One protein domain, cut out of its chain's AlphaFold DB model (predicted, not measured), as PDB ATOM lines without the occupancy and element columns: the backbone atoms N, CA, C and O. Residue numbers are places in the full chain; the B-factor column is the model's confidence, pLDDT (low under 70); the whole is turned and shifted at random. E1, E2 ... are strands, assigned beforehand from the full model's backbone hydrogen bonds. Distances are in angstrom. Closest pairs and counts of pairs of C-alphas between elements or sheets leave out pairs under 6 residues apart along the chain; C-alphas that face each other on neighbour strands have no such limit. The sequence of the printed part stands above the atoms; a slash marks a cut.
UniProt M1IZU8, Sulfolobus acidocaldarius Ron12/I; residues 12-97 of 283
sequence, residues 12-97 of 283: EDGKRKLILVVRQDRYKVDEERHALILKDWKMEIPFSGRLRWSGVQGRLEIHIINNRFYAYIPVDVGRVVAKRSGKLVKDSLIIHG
ATOM      1  N   GLU A  12     -25.681   5.885 -35.377       65.56
ATOM      2  CA  GLU A  12     -25.969   6.204 -33.976       65.56
ATOM      3  C   GLU A  12     -25.607   7.684 -33.794       65.56
ATOM      4  O   GLU A  12     -24.540   8.111 -34.240       65.56
ATOM      5  N   ASP A  13     -26.538   8.495 -33.285       64.94
ATOM      6  CA  ASP A  13     -26.409   9.960 -33.173       64.94
ATOM      7  C   ASP A  13     -25.964  10.663 -34.473       64.94
ATOM      8  O   ASP A  13     -25.113  11.552 -34.487       64.94
ATOM      9  N   GLY A  14     -26.496  10.213 -35.615       67.31
ATOM     10  CA  GLY A  14     -26.179  10.772 -36.936       67.31
ATOM     11  C   GLY A  14     -24.808  10.376 -37.501       67.31
ATOM     12  O   GLY A  14     -24.535  10.655 -38.671       67.31
ATOM     13  N   LYS A  15     -23.966   9.666 -36.737       70.81
ATOM     14  CA  LYS A  15     -22.637   9.205 -37.165       70.81
ATOM     15  C   LYS A  15     -22.670   7.750 -37.622       70.81
ATOM     16  O   LYS A  15     -23.395   6.928 -37.067       70.81
ATOM     17  N   ARG A  16     -21.874   7.420 -38.647       72.81
ATOM     18  CA  ARG A  16     -21.723   6.036 -39.132       72.81
ATOM     19  C   ARG A  16     -21.114   5.167 -38.032       72.81
ATOM     20  O   ARG A  16     -20.062   5.498 -37.490       72.81
ATOM     21  N   LYS A  17     -21.745   4.032 -37.755       73.50
ATOM     22  CA  LYS A  17     -21.236   3.005 -36.855       73.50
ATOM     23  C   LYS A  17     -20.432   1.993 -37.662       73.50
ATOM     24  O   LYS A  17     -20.965   1.335 -38.553       73.50
ATOM     25  N   LEU A  18     -19.143   1.882 -37.354       80.19
ATOM     26  CA  LEU A  18     -18.258   0.895 -37.964       80.19
ATOM     27  C   LEU A  18     -18.489  -0.465 -37.298       80.19
ATOM     28  O   LEU A  18     -17.892  -0.788 -36.268       80.19
ATOM     29  N   ILE A  19     -19.405  -1.231 -37.885       85.19
ATOM     30  CA  ILE A  19     -19.721  -2.607 -37.511       85.19
ATOM     31  C   ILE A  19     -19.557  -3.503 -38.733       85.19
ATOM     32  O   ILE A  19     -20.028  -3.167 -39.820       85.19
ATOM     33  N   LEU A  20     -18.960  -4.675 -38.525       87.75
ATOM     34  CA  LEU A  20     -19.014  -5.788 -39.464       87.75
ATOM     35  C   LEU A  20     -19.879  -6.900 -38.873       87.75
ATOM     36  O   LEU A  20     -19.659  -7.331 -37.742       87.75
ATOM     37  N   VAL A  21     -20.851  -7.375 -39.648       90.81
ATOM     38  CA  VAL A  21     -21.724  -8.484 -39.255       90.81
ATOM     39  C   VAL A  21     -21.441  -9.670 -40.158       90.81
ATOM     40  O   VAL A  21     -21.538  -9.556 -41.377       90.81
ATOM     41  N   VAL A  22     -21.122 -10.816 -39.562       91.69
ATOM     42  CA  VAL A  22     -20.787 -12.038 -40.298       91.69
ATOM     43  C   VAL A  22     -21.734 -13.156 -39.880       91.69
ATOM     44  O   VAL A  22     -21.957 -13.419 -38.694       91.69
ATOM     45  N   ARG A  23     -22.337 -13.815 -40.874       92.44
ATOM     46  CA  ARG A  23     -23.266 -14.930 -40.653       92.44
ATOM     47  C   ARG A  23     -22.538 -16.093 -39.968       92.44
ATOM     48  O   ARG A  23     -21.362 -16.324 -40.230       92.44
ATOM     49  N   GLN A  24     -23.248 -16.837 -39.119       92.25
ATOM     50  CA  GLN A  24     -22.662 -17.862 -38.242       92.25
ATOM     51  C   GLN A  24     -21.827 -18.937 -38.954       92.25
ATOM     52  O   GLN A  24     -20.908 -19.482 -38.375       92.25
ATOM     53  N   ASP A  25     -22.121 -19.257 -40.211       90.75
ATOM     54  CA  ASP A  25     -21.414 -20.261 -41.012       90.75
ATOM     55  C   ASP A  25     -20.275 -19.682 -41.866       90.75
ATOM     56  O   ASP A  25     -19.518 -20.442 -42.482       90.75
ATOM     57  N   ARG A  26     -20.131 -18.352 -41.905       94.06
ATOM     58  CA  ARG A  26     -19.123 -17.622 -42.694       94.06
ATOM     59  C   ARG A  26     -17.881 -17.222 -41.891       94.06
ATOM     60  O   ARG A  26     -16.969 -16.617 -42.447       94.06
ATOM     61  N   TYR A  27     -17.792 -17.630 -40.630       94.69
ATOM     62  CA  TYR A  27     -16.565 -17.549 -39.840       94.69
ATOM     63  C   TYR A  27     -16.301 -18.858 -39.089       94.69
ATOM     64  O   TYR A  27     -17.174 -19.727 -39.013       94.69
ATOM     65  N   LYS A  28     -15.077 -19.019 -38.589       94.06
ATOM     66  CA  LYS A  28     -14.679 -20.074 -37.655       94.06
ATOM     67  C   LYS A  28     -13.832 -19.440 -36.556       94.06
ATOM     68  O   LYS A  28     -13.039 -18.546 -36.843       94.06
ATOM     69  N   VAL A  29     -14.020 -19.884 -35.322       93.44
ATOM     70  CA  VAL A  29     -13.096 -19.588 -34.230       93.44
ATOM     71  C   VAL A  29     -12.149 -20.776 -34.112       93.44
ATOM     72  O   VAL A  29     -12.598 -21.916 -34.131       93.44
ATOM     73  N   ASP A  30     -10.852 -20.504 -34.105       91.88
ATOM     74  CA  ASP A  30      -9.802 -21.463 -33.783       91.88
ATOM     75  C   ASP A  30      -9.330 -21.151 -32.362       91.88
ATOM     76  O   ASP A  30      -8.688 -20.127 -32.101       91.88
ATOM     77  N   GLU A  31      -9.757 -21.986 -31.422       89.44
ATOM     78  CA  GLU A  31      -9.544 -21.776 -29.995       89.44
ATOM     79  C   GLU A  31      -8.118 -22.085 -29.560       89.44
ATOM     80  O   GLU A  31      -7.656 -21.479 -28.601       89.44
ATOM     81  N   GLU A  32      -7.410 -22.981 -30.252       89.38
ATOM     82  CA  GLU A  32      -6.024 -23.331 -29.929       89.38
ATOM     83  C   GLU A  32      -5.064 -22.234 -30.388       89.38
ATOM     84  O   GLU A  32      -4.166 -21.828 -29.651       89.38
ATOM     85  N   ARG A  33      -5.286 -21.706 -31.597       92.62
ATOM     86  CA  ARG A  33      -4.460 -20.636 -32.176       92.62
ATOM     87  C   ARG A  33      -4.900 -19.240 -31.759       92.62
ATOM     88  O   ARG A  33      -4.239 -18.267 -32.116       92.62
ATOM     89  N   HIS A  34      -6.005 -19.131 -31.020       93.06
ATOM     90  CA  HIS A  34      -6.642 -17.858 -30.689       93.06
ATOM     91  C   HIS A  34      -6.885 -17.008 -31.948       93.06
ATOM     92  O   HIS A  34      -6.574 -15.814 -31.987       93.06
ATOM     93  N   ALA A  35      -7.440 -17.622 -32.992       94.69
ATOM     94  CA  ALA A  35      -7.639 -16.984 -34.285       94.69
ATOM     95  C   ALA A  35      -9.111 -16.978 -34.712       94.69
ATOM     96  O   ALA A  35      -9.848 -17.950 -34.564       94.69
ATOM     97  N   LEU A  36      -9.557 -15.855 -35.263       94.25
ATOM     98  CA  LEU A  36     -10.860 -15.695 -35.888       94.25
ATOM     99  C   LEU A  36     -10.686 -15.719 -37.406       94.25
ATOM    100  O   LEU A  36     -10.109 -14.803 -37.991       94.25
ATOM    101  N   ILE A  37     -11.224 -16.750 -38.047       95.12
ATOM    102  CA  ILE A  37     -11.114 -16.966 -39.487       95.12
ATOM    103  C   ILE A  37     -12.388 -16.461 -40.160       95.12
ATOM    104  O   ILE A  37     -13.468 -17.029 -39.972       95.12
ATOM    105  N   LEU A  38     -12.275 -15.417 -40.979       94.94
ATOM    106  CA  LEU A  38     -13.374 -14.878 -41.777       94.94
ATOM    107  C   LEU A  38     -13.308 -15.437 -43.205       94.94
ATOM    108  O   LEU A  38     -12.426 -15.084 -43.989       94.94
ATOM    109  N   LYS A  39     -14.263 -16.306 -43.556       92.94
ATOM    110  CA  LYS A  39     -14.222 -17.096 -44.800       92.94
ATOM    111  C   LYS A  39     -14.417 -16.244 -46.052       92.94
ATOM    112  O   LYS A  39     -13.793 -16.524 -47.068       92.94
ATOM    113  N   ASP A  40     -15.262 -15.214 -45.976       91.38
ATOM    114  CA  ASP A  40     -15.557 -14.323 -47.109       91.38
ATOM    115  C   ASP A  40     -14.320 -13.547 -47.581       91.38
ATOM    116  O   ASP A  40     -14.145 -13.331 -48.776       91.38
ATOM    117  N   TRP A  41     -13.437 -13.188 -46.645       92.00
ATOM    118  CA  TRP A  41     -12.239 -12.388 -46.913       92.00
ATOM    119  C   TRP A  41     -10.945 -13.201 -46.910       92.00
ATOM    120  O   TRP A  41      -9.882 -12.623 -47.110       92.00
ATOM    121  N   LYS A  42     -11.015 -14.521 -46.678       92.44
ATOM    122  CA  LYS A  42      -9.840 -15.398 -46.507       92.44
ATOM    123  C   LYS A  42      -8.829 -14.811 -45.512       92.44
ATOM    124  O   LYS A  42      -7.628 -14.807 -45.759       92.44
ATOM    125  N   MET A  43      -9.345 -14.280 -44.406       94.06
ATOM    126  CA  MET A  43      -8.562 -13.529 -43.432       94.06
ATOM    127  C   MET A  43      -8.570 -14.237 -42.083       94.06
ATOM    128  O   MET A  43      -9.617 -14.694 -41.623       94.06
ATOM    129  N   GLU A  44      -7.405 -14.277 -41.449       95.12
ATOM    130  CA  GLU A  44      -7.208 -14.774 -40.094       95.12
ATOM    131  C   GLU A  44      -6.849 -13.598 -39.185       95.12
ATOM    132  O   GLU A  44      -5.935 -12.829 -39.481       95.12
ATOM    133  N   ILE A  45      -7.605 -13.424 -38.102       93.31
ATOM    134  CA  ILE A  45      -7.402 -12.342 -37.140       93.31
ATOM    135  C   ILE A  45      -7.074 -12.961 -35.778       93.31
ATOM    136  O   ILE A  45      -7.958 -13.586 -35.186       93.31
ATOM    137  N   PRO A  46      -5.863 -12.770 -35.232       94.81
ATOM    138  CA  PRO A  46      -5.576 -13.191 -33.868       94.81
ATOM    139  C   PRO A  46      -6.426 -12.385 -32.879       94.81
ATOM    140  O   PRO A  46      -6.630 -11.179 -33.045       94.81
ATOM    141  N   PHE A  47      -6.916 -13.035 -31.826       93.12
ATOM    142  CA  PHE A  47      -7.675 -12.386 -30.762       93.12
ATOM    143  C   PHE A  47      -7.030 -12.596 -29.391       93.12
ATOM    144  O   PHE A  47      -6.330 -13.566 -29.119       93.12
ATOM    145  N   SER A  48      -7.297 -11.661 -28.481       90.06
ATOM    146  CA  SER A  48      -6.900 -11.768 -27.078       90.06
ATOM    147  C   SER A  48      -8.123 -11.993 -26.197       90.06
ATOM    148  O   SER A  48      -9.144 -11.327 -26.361       90.06
ATOM    149  N   GLY A  49      -8.000 -12.886 -25.219       84.69
ATOM    150  CA  GLY A  49      -9.061 -13.192 -24.265       84.69
ATOM    151  C   GLY A  49      -9.329 -14.686 -24.166       84.69
ATOM    152  O   GLY A  49      -8.658 -15.491 -24.802       84.69
ATOM    153  N   ARG A  50     -10.306 -15.043 -23.333       87.56
ATOM    154  CA  ARG A  50     -10.742 -16.428 -23.143       87.56
ATOM    155  C   ARG A  50     -12.173 -16.590 -23.616       87.56
ATOM    156  O   ARG A  50     -13.025 -15.743 -23.332       87.56
ATOM    157  N   LEU A  51     -12.435 -17.694 -24.298       90.56
ATOM    158  CA  LEU A  51     -13.778 -18.078 -24.700       90.56
ATOM    159  C   LEU A  51     -14.451 -18.742 -23.512       90.56
ATOM    160  O   LEU A  51     -14.105 -19.840 -23.095       90.56
ATOM    161  N   ARG A  52     -15.405 -18.035 -22.919       88.88
ATOM    162  CA  ARG A  52     -16.044 -18.492 -21.686       88.88
ATOM    163  C   ARG A  52     -16.968 -19.688 -21.905       88.88
ATOM    164  O   ARG A  52     -17.078 -20.537 -21.030       88.88
ATOM    165  N   TRP A  53     -17.680 -19.702 -23.025       90.88
ATOM    166  CA  TRP A  53     -18.803 -20.598 -23.262       90.88
ATOM    167  C   TRP A  53     -18.505 -21.553 -24.402       90.88
ATOM    168  O   TRP A  53     -17.999 -21.126 -25.437       90.88
ATOM    169  N   SER A  54     -18.867 -22.816 -24.215       91.06
ATOM    170  CA  SER A  54     -18.888 -23.831 -25.258       91.06
ATOM    171  C   SER A  54     -20.326 -24.056 -25.721       91.06
ATOM    172  O   SER A  54     -21.237 -24.199 -24.899       91.06
ATOM    173  N   GLY A  55     -20.551 -24.072 -27.031       91.50
ATOM    174  CA  GLY A  55     -21.889 -24.208 -27.604       91.50
ATOM    175  C   GLY A  55     -21.978 -23.717 -29.042       91.50
ATOM    176  O   GLY A  55     -20.971 -23.387 -29.663       91.50
ATOM    177  N   VAL A  56     -23.197 -23.657 -29.579       91.62
ATOM    178  CA  VAL A  56     -23.410 -23.259 -30.979       91.62
ATOM    179  C   VAL A  56     -23.159 -21.766 -31.143       91.62
ATOM    180  O   VAL A  56     -23.813 -20.949 -30.490       91.62
ATOM    181  N   GLN A  57     -22.253 -21.411 -32.046       92.75
ATOM    182  CA  GLN A  57     -21.948 -20.031 -32.383       92.75
ATOM    183  C   GLN A  57     -23.090 -19.397 -33.177       92.75
ATOM    184  O   GLN A  57     -23.637 -19.986 -34.112       92.75
ATOM    185  N   GLY A  58     -23.457 -18.177 -32.802       93.12
ATOM    186  CA  GLY A  58     -24.427 -17.375 -33.529       93.12
ATOM    187  C   GLY A  58     -23.765 -16.413 -34.510       93.12
ATOM    188  O   GLY A  58     -22.678 -16.643 -35.037       93.12
ATOM    189  N   ARG A  59     -24.444 -15.306 -34.790       94.81
ATOM    190  CA  ARG A  59     -23.942 -14.263 -35.688       94.81
ATOM    191  C   ARG A  59     -22.804 -13.487 -35.025       94.81
ATOM    192  O   ARG A  59     -22.979 -13.000 -33.914       94.81
ATOM    193  N   LEU A  60     -21.682 -13.347 -35.721       94.75
ATOM    194  CA  LEU A  60     -20.554 -12.549 -35.258       94.75
ATOM    195  C   LEU A  60     -20.811 -11.071 -35.547       94.75
ATOM    196  O   LEU A  60     -21.201 -10.707 -36.658       94.75
ATOM    197  N   GLU A  61     -20.522 -10.228 -34.563       94.44
ATOM    198  CA  GLU A  61     -20.524  -8.776 -34.703       94.44
ATOM    199  C   GLU A  61     -19.160  -8.225 -34.285       94.44
ATOM    200  O   GLU A  61     -18.755  -8.371 -33.133       94.44
ATOM    201  N   ILE A  62     -18.443  -7.586 -35.208       91.38
ATOM    202  CA  ILE A  62     -17.181  -6.903 -34.921       91.38
ATOM    203  C   ILE A  62     -17.457  -5.409 -34.827       91.38
ATOM    204  O   ILE A  62     -17.896  -4.792 -35.795       91.38
ATOM    205  N   HIS A  63     -17.193  -4.829 -33.659       89.38
ATOM    206  CA  HIS A  63     -17.376  -3.404 -33.387       89.38
ATOM    207  C   HIS A  63     -16.016  -2.722 -33.285       89.38
ATOM    208  O   HIS A  63     -15.111  -3.247 -32.632       89.38
ATOM    209  N   ILE A  64     -15.886  -1.532 -33.871       83.75
ATOM    210  CA  ILE A  64     -14.700  -0.688 -33.692       83.75
ATOM    211  C   ILE A  64     -14.984   0.341 -32.599       83.75
ATOM    212  O   ILE A  64     -15.820   1.228 -32.763       83.75
ATOM    213  N   ILE A  65     -14.284   0.230 -31.469       79.38
ATOM    214  CA  ILE A  65     -14.447   1.117 -30.312       79.38
ATOM    215  C   ILE A  65     -13.068   1.643 -29.911       79.38
ATOM    216  O   ILE A  65     -12.212   0.875 -29.481       79.38
ATOM    217  N   ASN A  66     -12.860   2.959 -30.021       74.62
ATOM    218  CA  ASN A  66     -11.593   3.633 -29.687       74.62
ATOM    219  C   ASN A  66     -10.374   2.984 -30.368       74.62
ATOM    220  O   ASN A  66      -9.410   2.613 -29.699       74.62
ATOM    221  N   ASN A  67     -10.455   2.804 -31.689       78.06
ATOM    222  CA  ASN A  67      -9.402   2.195 -32.505       78.06
ATOM    223  C   ASN A  67      -9.043   0.745 -32.117       78.06
ATOM    224  O   ASN A  67      -7.929   0.280 -32.350       78.06
ATOM    225  N   ARG A  68      -9.981   0.020 -31.493       84.19
ATOM    226  CA  ARG A  68      -9.858  -1.408 -31.174       84.19
ATOM    227  C   ARG A  68     -11.042  -2.180 -31.727       84.19
ATOM    228  O   ARG A  68     -12.170  -1.693 -31.688       84.19
ATOM    229  N   PHE A  69     -10.777  -3.397 -32.184       88.31
ATOM    230  CA  PHE A  69     -11.786  -4.322 -32.680       88.31
ATOM    231  C   PHE A  69     -12.276  -5.219 -31.544       88.31
ATOM    232  O   PHE A  69     -11.477  -5.803 -30.813       88.31
ATOM    233  N   TYR A  70     -13.593  -5.338 -31.406       91.00
ATOM    234  CA  TYR A  70     -14.241  -6.227 -30.447       91.00
ATOM    235  C   TYR A  70     -15.168  -7.181 -31.188       91.00
ATOM    236  O   TYR A  70     -16.151  -6.742 -31.781       91.00
ATOM    237  N   ALA A  71     -14.854  -8.474 -31.142       92.50
ATOM    238  CA  ALA A  71     -15.692  -9.534 -31.686       92.50
ATOM    239  C   ALA A  71     -16.684 -10.017 -30.619       92.50
ATOM    240  O   ALA A  71     -16.292 -10.555 -29.582       92.50
ATOM    241  N   TYR A  72     -17.974  -9.831 -30.878       92.38
ATOM    242  CA  TYR A  72     -19.061 -10.336 -30.051       92.38
ATOM    243  C   TYR A  72     -19.690 -11.538 -30.740       92.38
ATOM    244  O   TYR A  72     -20.195 -11.435 -31.859       92.38
ATOM    245  N   ILE A  73     -19.660 -12.677 -30.051       93.31
ATOM    246  CA  ILE A  73     -20.237 -13.924 -30.535       93.31
ATOM    247  C   ILE A  73     -21.257 -14.413 -29.500       93.31
ATOM    248  O   ILE A  73     -20.867 -14.774 -28.388       93.31
ATOM    249  N   PRO A  74     -22.561 -14.413 -29.818       93.19
ATOM    250  CA  PRO A  74     -23.550 -15.082 -28.991       93.19
ATOM    251  C   PRO A  74     -23.359 -16.599 -29.109       93.19
ATOM    252  O   PRO A  74     -23.147 -17.114 -30.206       93.19
ATOM    253  N   VAL A  75     -23.449 -17.304 -27.981       92.19
ATOM    254  CA  VAL A  75     -23.255 -18.760 -27.901       92.19
ATOM    255  C   VAL A  75     -24.490 -19.399 -27.270       92.19
ATOM    256  O   VAL A  75     -24.903 -19.003 -26.181       92.19
ATOM    257  N   ASP A  76     -25.078 -20.382 -27.952       90.75
ATOM    258  CA  ASP A  76     -26.181 -21.208 -27.446       90.75
ATOM    259  C   ASP A  76     -25.591 -22.396 -26.663       90.75
ATOM    260  O   ASP A  76     -25.139 -23.390 -27.239       90.75
ATOM    261  N   VAL A  77     -25.501 -22.236 -25.339       88.75
ATOM    262  CA  VAL A  77     -24.800 -23.149 -24.420       88.75
ATOM    263  C   VAL A  77     -25.653 -24.374 -24.099       88.75
ATOM    264  O   VAL A  77     -26.844 -24.257 -23.823       88.75
ATOM    265  N   GLY A  78     -25.037 -25.560 -24.080       79.19
ATOM    266  CA  GLY A  78     -25.727 -26.823 -23.784       79.19
ATOM    267  C   GLY A  78     -26.538 -27.386 -24.954       79.19
ATOM    268  O   GLY A  78     -27.186 -28.423 -24.819       79.19
ATOM    269  N   ARG A  79     -26.486 -26.735 -26.121       74.44
ATOM    270  CA  ARG A  79     -27.148 -27.189 -27.339       74.44
ATOM    271  C   ARG A  79     -26.144 -27.838 -28.283       74.44
ATOM    272  O   ARG A  79     -25.216 -27.191 -28.746       74.44
ATOM    273  N   VAL A  80     -26.387 -29.099 -28.628       69.12
ATOM    274  CA  VAL A  80     -25.599 -29.844 -29.634       69.12
ATOM    275  C   VAL A  80     -26.441 -30.311 -30.826       69.12
ATOM    276  O   VAL A  80     -25.911 -30.836 -31.800       69.12
ATOM    277  N   VAL A  81     -27.756 -30.060 -30.791       73.56
ATOM    278  CA  VAL A  81     -28.716 -30.447 -31.835       73.56
ATOM    279  C   VAL A  81     -29.438 -29.246 -32.453       73.56
ATOM    280  O   VAL A  81     -29.694 -28.214 -31.818       73.56
ATOM    281  N   ALA A  82     -29.787 -29.360 -33.732       68.12
ATOM    282  CA  ALA A  82     -30.543 -28.353 -34.462       68.12
ATOM    283  C   ALA A  82     -32.043 -28.394 -34.098       68.12
ATOM    284  O   ALA A  82     -32.687 -29.428 -34.244       68.12
ATOM    285  N   LYS A  83     -32.624 -27.241 -33.718       66.25
ATOM    286  CA  LYS A  83     -34.027 -27.101 -33.262       66.25
ATOM    287  C   LYS A  83     -35.076 -27.677 -34.221       66.25
ATOM    288  O   LYS A  83     -36.110 -28.131 -33.763       66.25
ATOM    289  N   ARG A  84     -34.838 -27.608 -35.536       65.81
ATOM    290  CA  ARG A  84     -35.816 -28.024 -36.558       65.81
ATOM    291  C   ARG A  84     -35.642 -29.460 -37.041       65.81
ATOM    292  O   ARG A  84     -36.624 -30.081 -37.408       65.81
ATOM    293  N   SER A  85     -34.409 -29.957 -37.109       69.50
ATOM    294  CA  SER A  85     -34.109 -31.239 -37.760       69.50
ATOM    295  C   SER A  85     -33.690 -32.341 -36.793       69.50
ATOM    296  O   SER A  85     -33.527 -33.473 -37.233       69.50
ATOM    297  N   GLY A  86     -33.422 -32.021 -35.520       71.56
ATOM    298  CA  GLY A  86     -32.897 -32.975 -34.536       71.56
ATOM    299  C   GLY A  86     -31.472 -33.468 -34.821       71.56
ATOM    300  O   GLY A  86     -30.901 -34.187 -34.010       71.56
ATOM    301  N   LYS A  87     -30.865 -33.068 -35.946       78.19
ATOM    302  CA  LYS A  87     -29.505 -33.465 -36.324       78.19
ATOM    303  C   LYS A  87     -28.468 -32.760 -35.457       78.19
ATOM    304  O   LYS A  87     -28.677 -31.614 -35.045       78.19
ATOM    305  N   LEU A  88     -27.332 -33.426 -35.250       78.38
ATOM    306  CA  LEU A  88     -26.158 -32.815 -34.634       78.38
ATOM    307  C   LEU A  88     -25.748 -31.562 -35.411       78.38
ATOM    308  O   LEU A  88     -25.778 -31.522 -36.647       78.38
ATOM    309  N   VAL A  89     -25.405 -30.515 -34.668       80.75
ATOM    310  CA  VAL A  89     -24.854 -29.294 -35.249       80.75
ATOM    311  C   VAL A  89     -23.457 -29.606 -35.781       80.75
ATOM    312  O   VAL A  89     -22.707 -30.354 -35.163       80.75
ATOM    313  N   LYS A  90     -23.117 -29.054 -36.951       82.88
ATOM    314  CA  LYS A  90     -21.773 -29.202 -37.516       82.88
ATOM    315  C   LYS A  90     -20.746 -28.650 -36.532       82.88
ATOM    316  O   LYS A  90     -20.901 -27.514 -36.091       82.88
ATOM    317  N   ASP A  91     -19.684 -29.408 -36.299       81.94
ATOM    318  CA  ASP A  91     -18.585 -29.039 -35.402       81.94
ATOM    319  C   ASP A  91     -17.979 -27.667 -35.738       81.94
ATOM    320  O   ASP A  91     -17.757 -26.838 -34.872       81.94
ATOM    321  N   SER A  92     -17.908 -27.322 -37.029       83.69
ATOM    322  CA  SER A  92     -17.473 -25.999 -37.506       83.69
ATOM    323  C   SER A  92     -18.317 -24.799 -37.035       83.69
ATOM    324  O   SER A  92     -18.011 -23.668 -37.404       83.69
ATOM    325  N   LEU A  93     -19.454 -25.045 -36.379       88.44
ATOM    326  CA  LEU A  93     -20.353 -24.041 -35.801       88.44
ATOM    327  C   LEU A  93     -20.372 -24.109 -34.269       88.44
ATOM    328  O   LEU A  93     -21.215 -23.461 -33.648       88.44
ATOM    329  N   ILE A  94     -19.525 -24.934 -33.665       89.19
ATOM    330  CA  ILE A  94     -19.393 -25.065 -32.225       89.19
ATOM    331  C   ILE A  94     -18.163 -24.265 -31.816       89.19
ATOM    332  O   ILE A  94     -17.116 -24.352 -32.444       89.19
ATOM    333  N   ILE A  95     -18.328 -23.455 -30.777       90.12
ATOM    334  CA  ILE A  95     -17.213 -22.841 -30.065       90.12
ATOM    335  C   ILE A  95     -16.896 -23.720 -28.865       90.12
ATOM    336  O   ILE A  95     -17.805 -24.124 -28.133       90.12
ATOM    337  N   HIS A  96     -15.615 -23.967 -28.633       89.44
ATOM    338  CA  HIS A  96     -15.088 -24.746 -27.522       89.44
ATOM    339  C   HIS A  96     -14.493 -23.822 -26.456       89.44
ATOM    340  O   HIS A  96     -13.285 -23.676 -26.310       89.44
ATOM    341  N   GLY A  97     -15.368 -23.164 -25.692       88.12
ATOM    342  CA  GLY A  97     -14.954 -22.374 -24.533       88.12
ATOM    343  C   GLY A  97     -14.707 -23.201 -23.268       88.12
ATOM    344  O   GLY A  97     -14.822 -24.424 -23.262       88.12
TER     345      GLY A  97
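Overview. This is residues 12 to 97 of the 283 residues of a protein of Sulfolobus acidocaldarius Ron12/I (UniProt M1IZU8). With little regular structure, the model is a bent two-stranded ribbon, E5 and E6 paired with E8 and E7, with E1 beside E6 and a small second sheet, E2-E3-E4, a meander: each strand is the antiparallel neighbour of the one before. The 86 printed residues, all strand by class, have eight named strands, E1 to E8, holding 33 residues; sheets E1-E6-E7 and E5-E8 are antiparallel too. The whole is only just compact, close to loose: radius of gyration of the C-alphas 14.1 A, spans 44 by 30 by 25 A.

Along the chain. E1 is residues 19 to 22, from C-alpha 19 at (-19.721, -2.607, -37.511); E2 27 to 30; E3 35 to 38; E4 43 to 46; E5 55 to 57; E6 60 to 65, 15.8 A; E7 68 to 72, 12.9 A; E8 75 to 77, to C-alpha 77 at (-24.800, -23.149, -24.420).

Arrangement. Within hydrogen-bond range are N 20 and O 62 of E1-E6, 2.9 A; N 63 and O 70 of hairpin E6-E7, 2.9 A; N 28 and O 37 of hairpin E2-E3, 2.9 A; and N 76 and O 56 of E5-E8, 2.9 A. E5 runs on into E6 at 68 degrees.

Size, cuts and confidence. The printed part has no cut. Residues 78 to 97 hold no named element. Residues 12 to 14, 80 and 82 to 85 have pLDDT under 70.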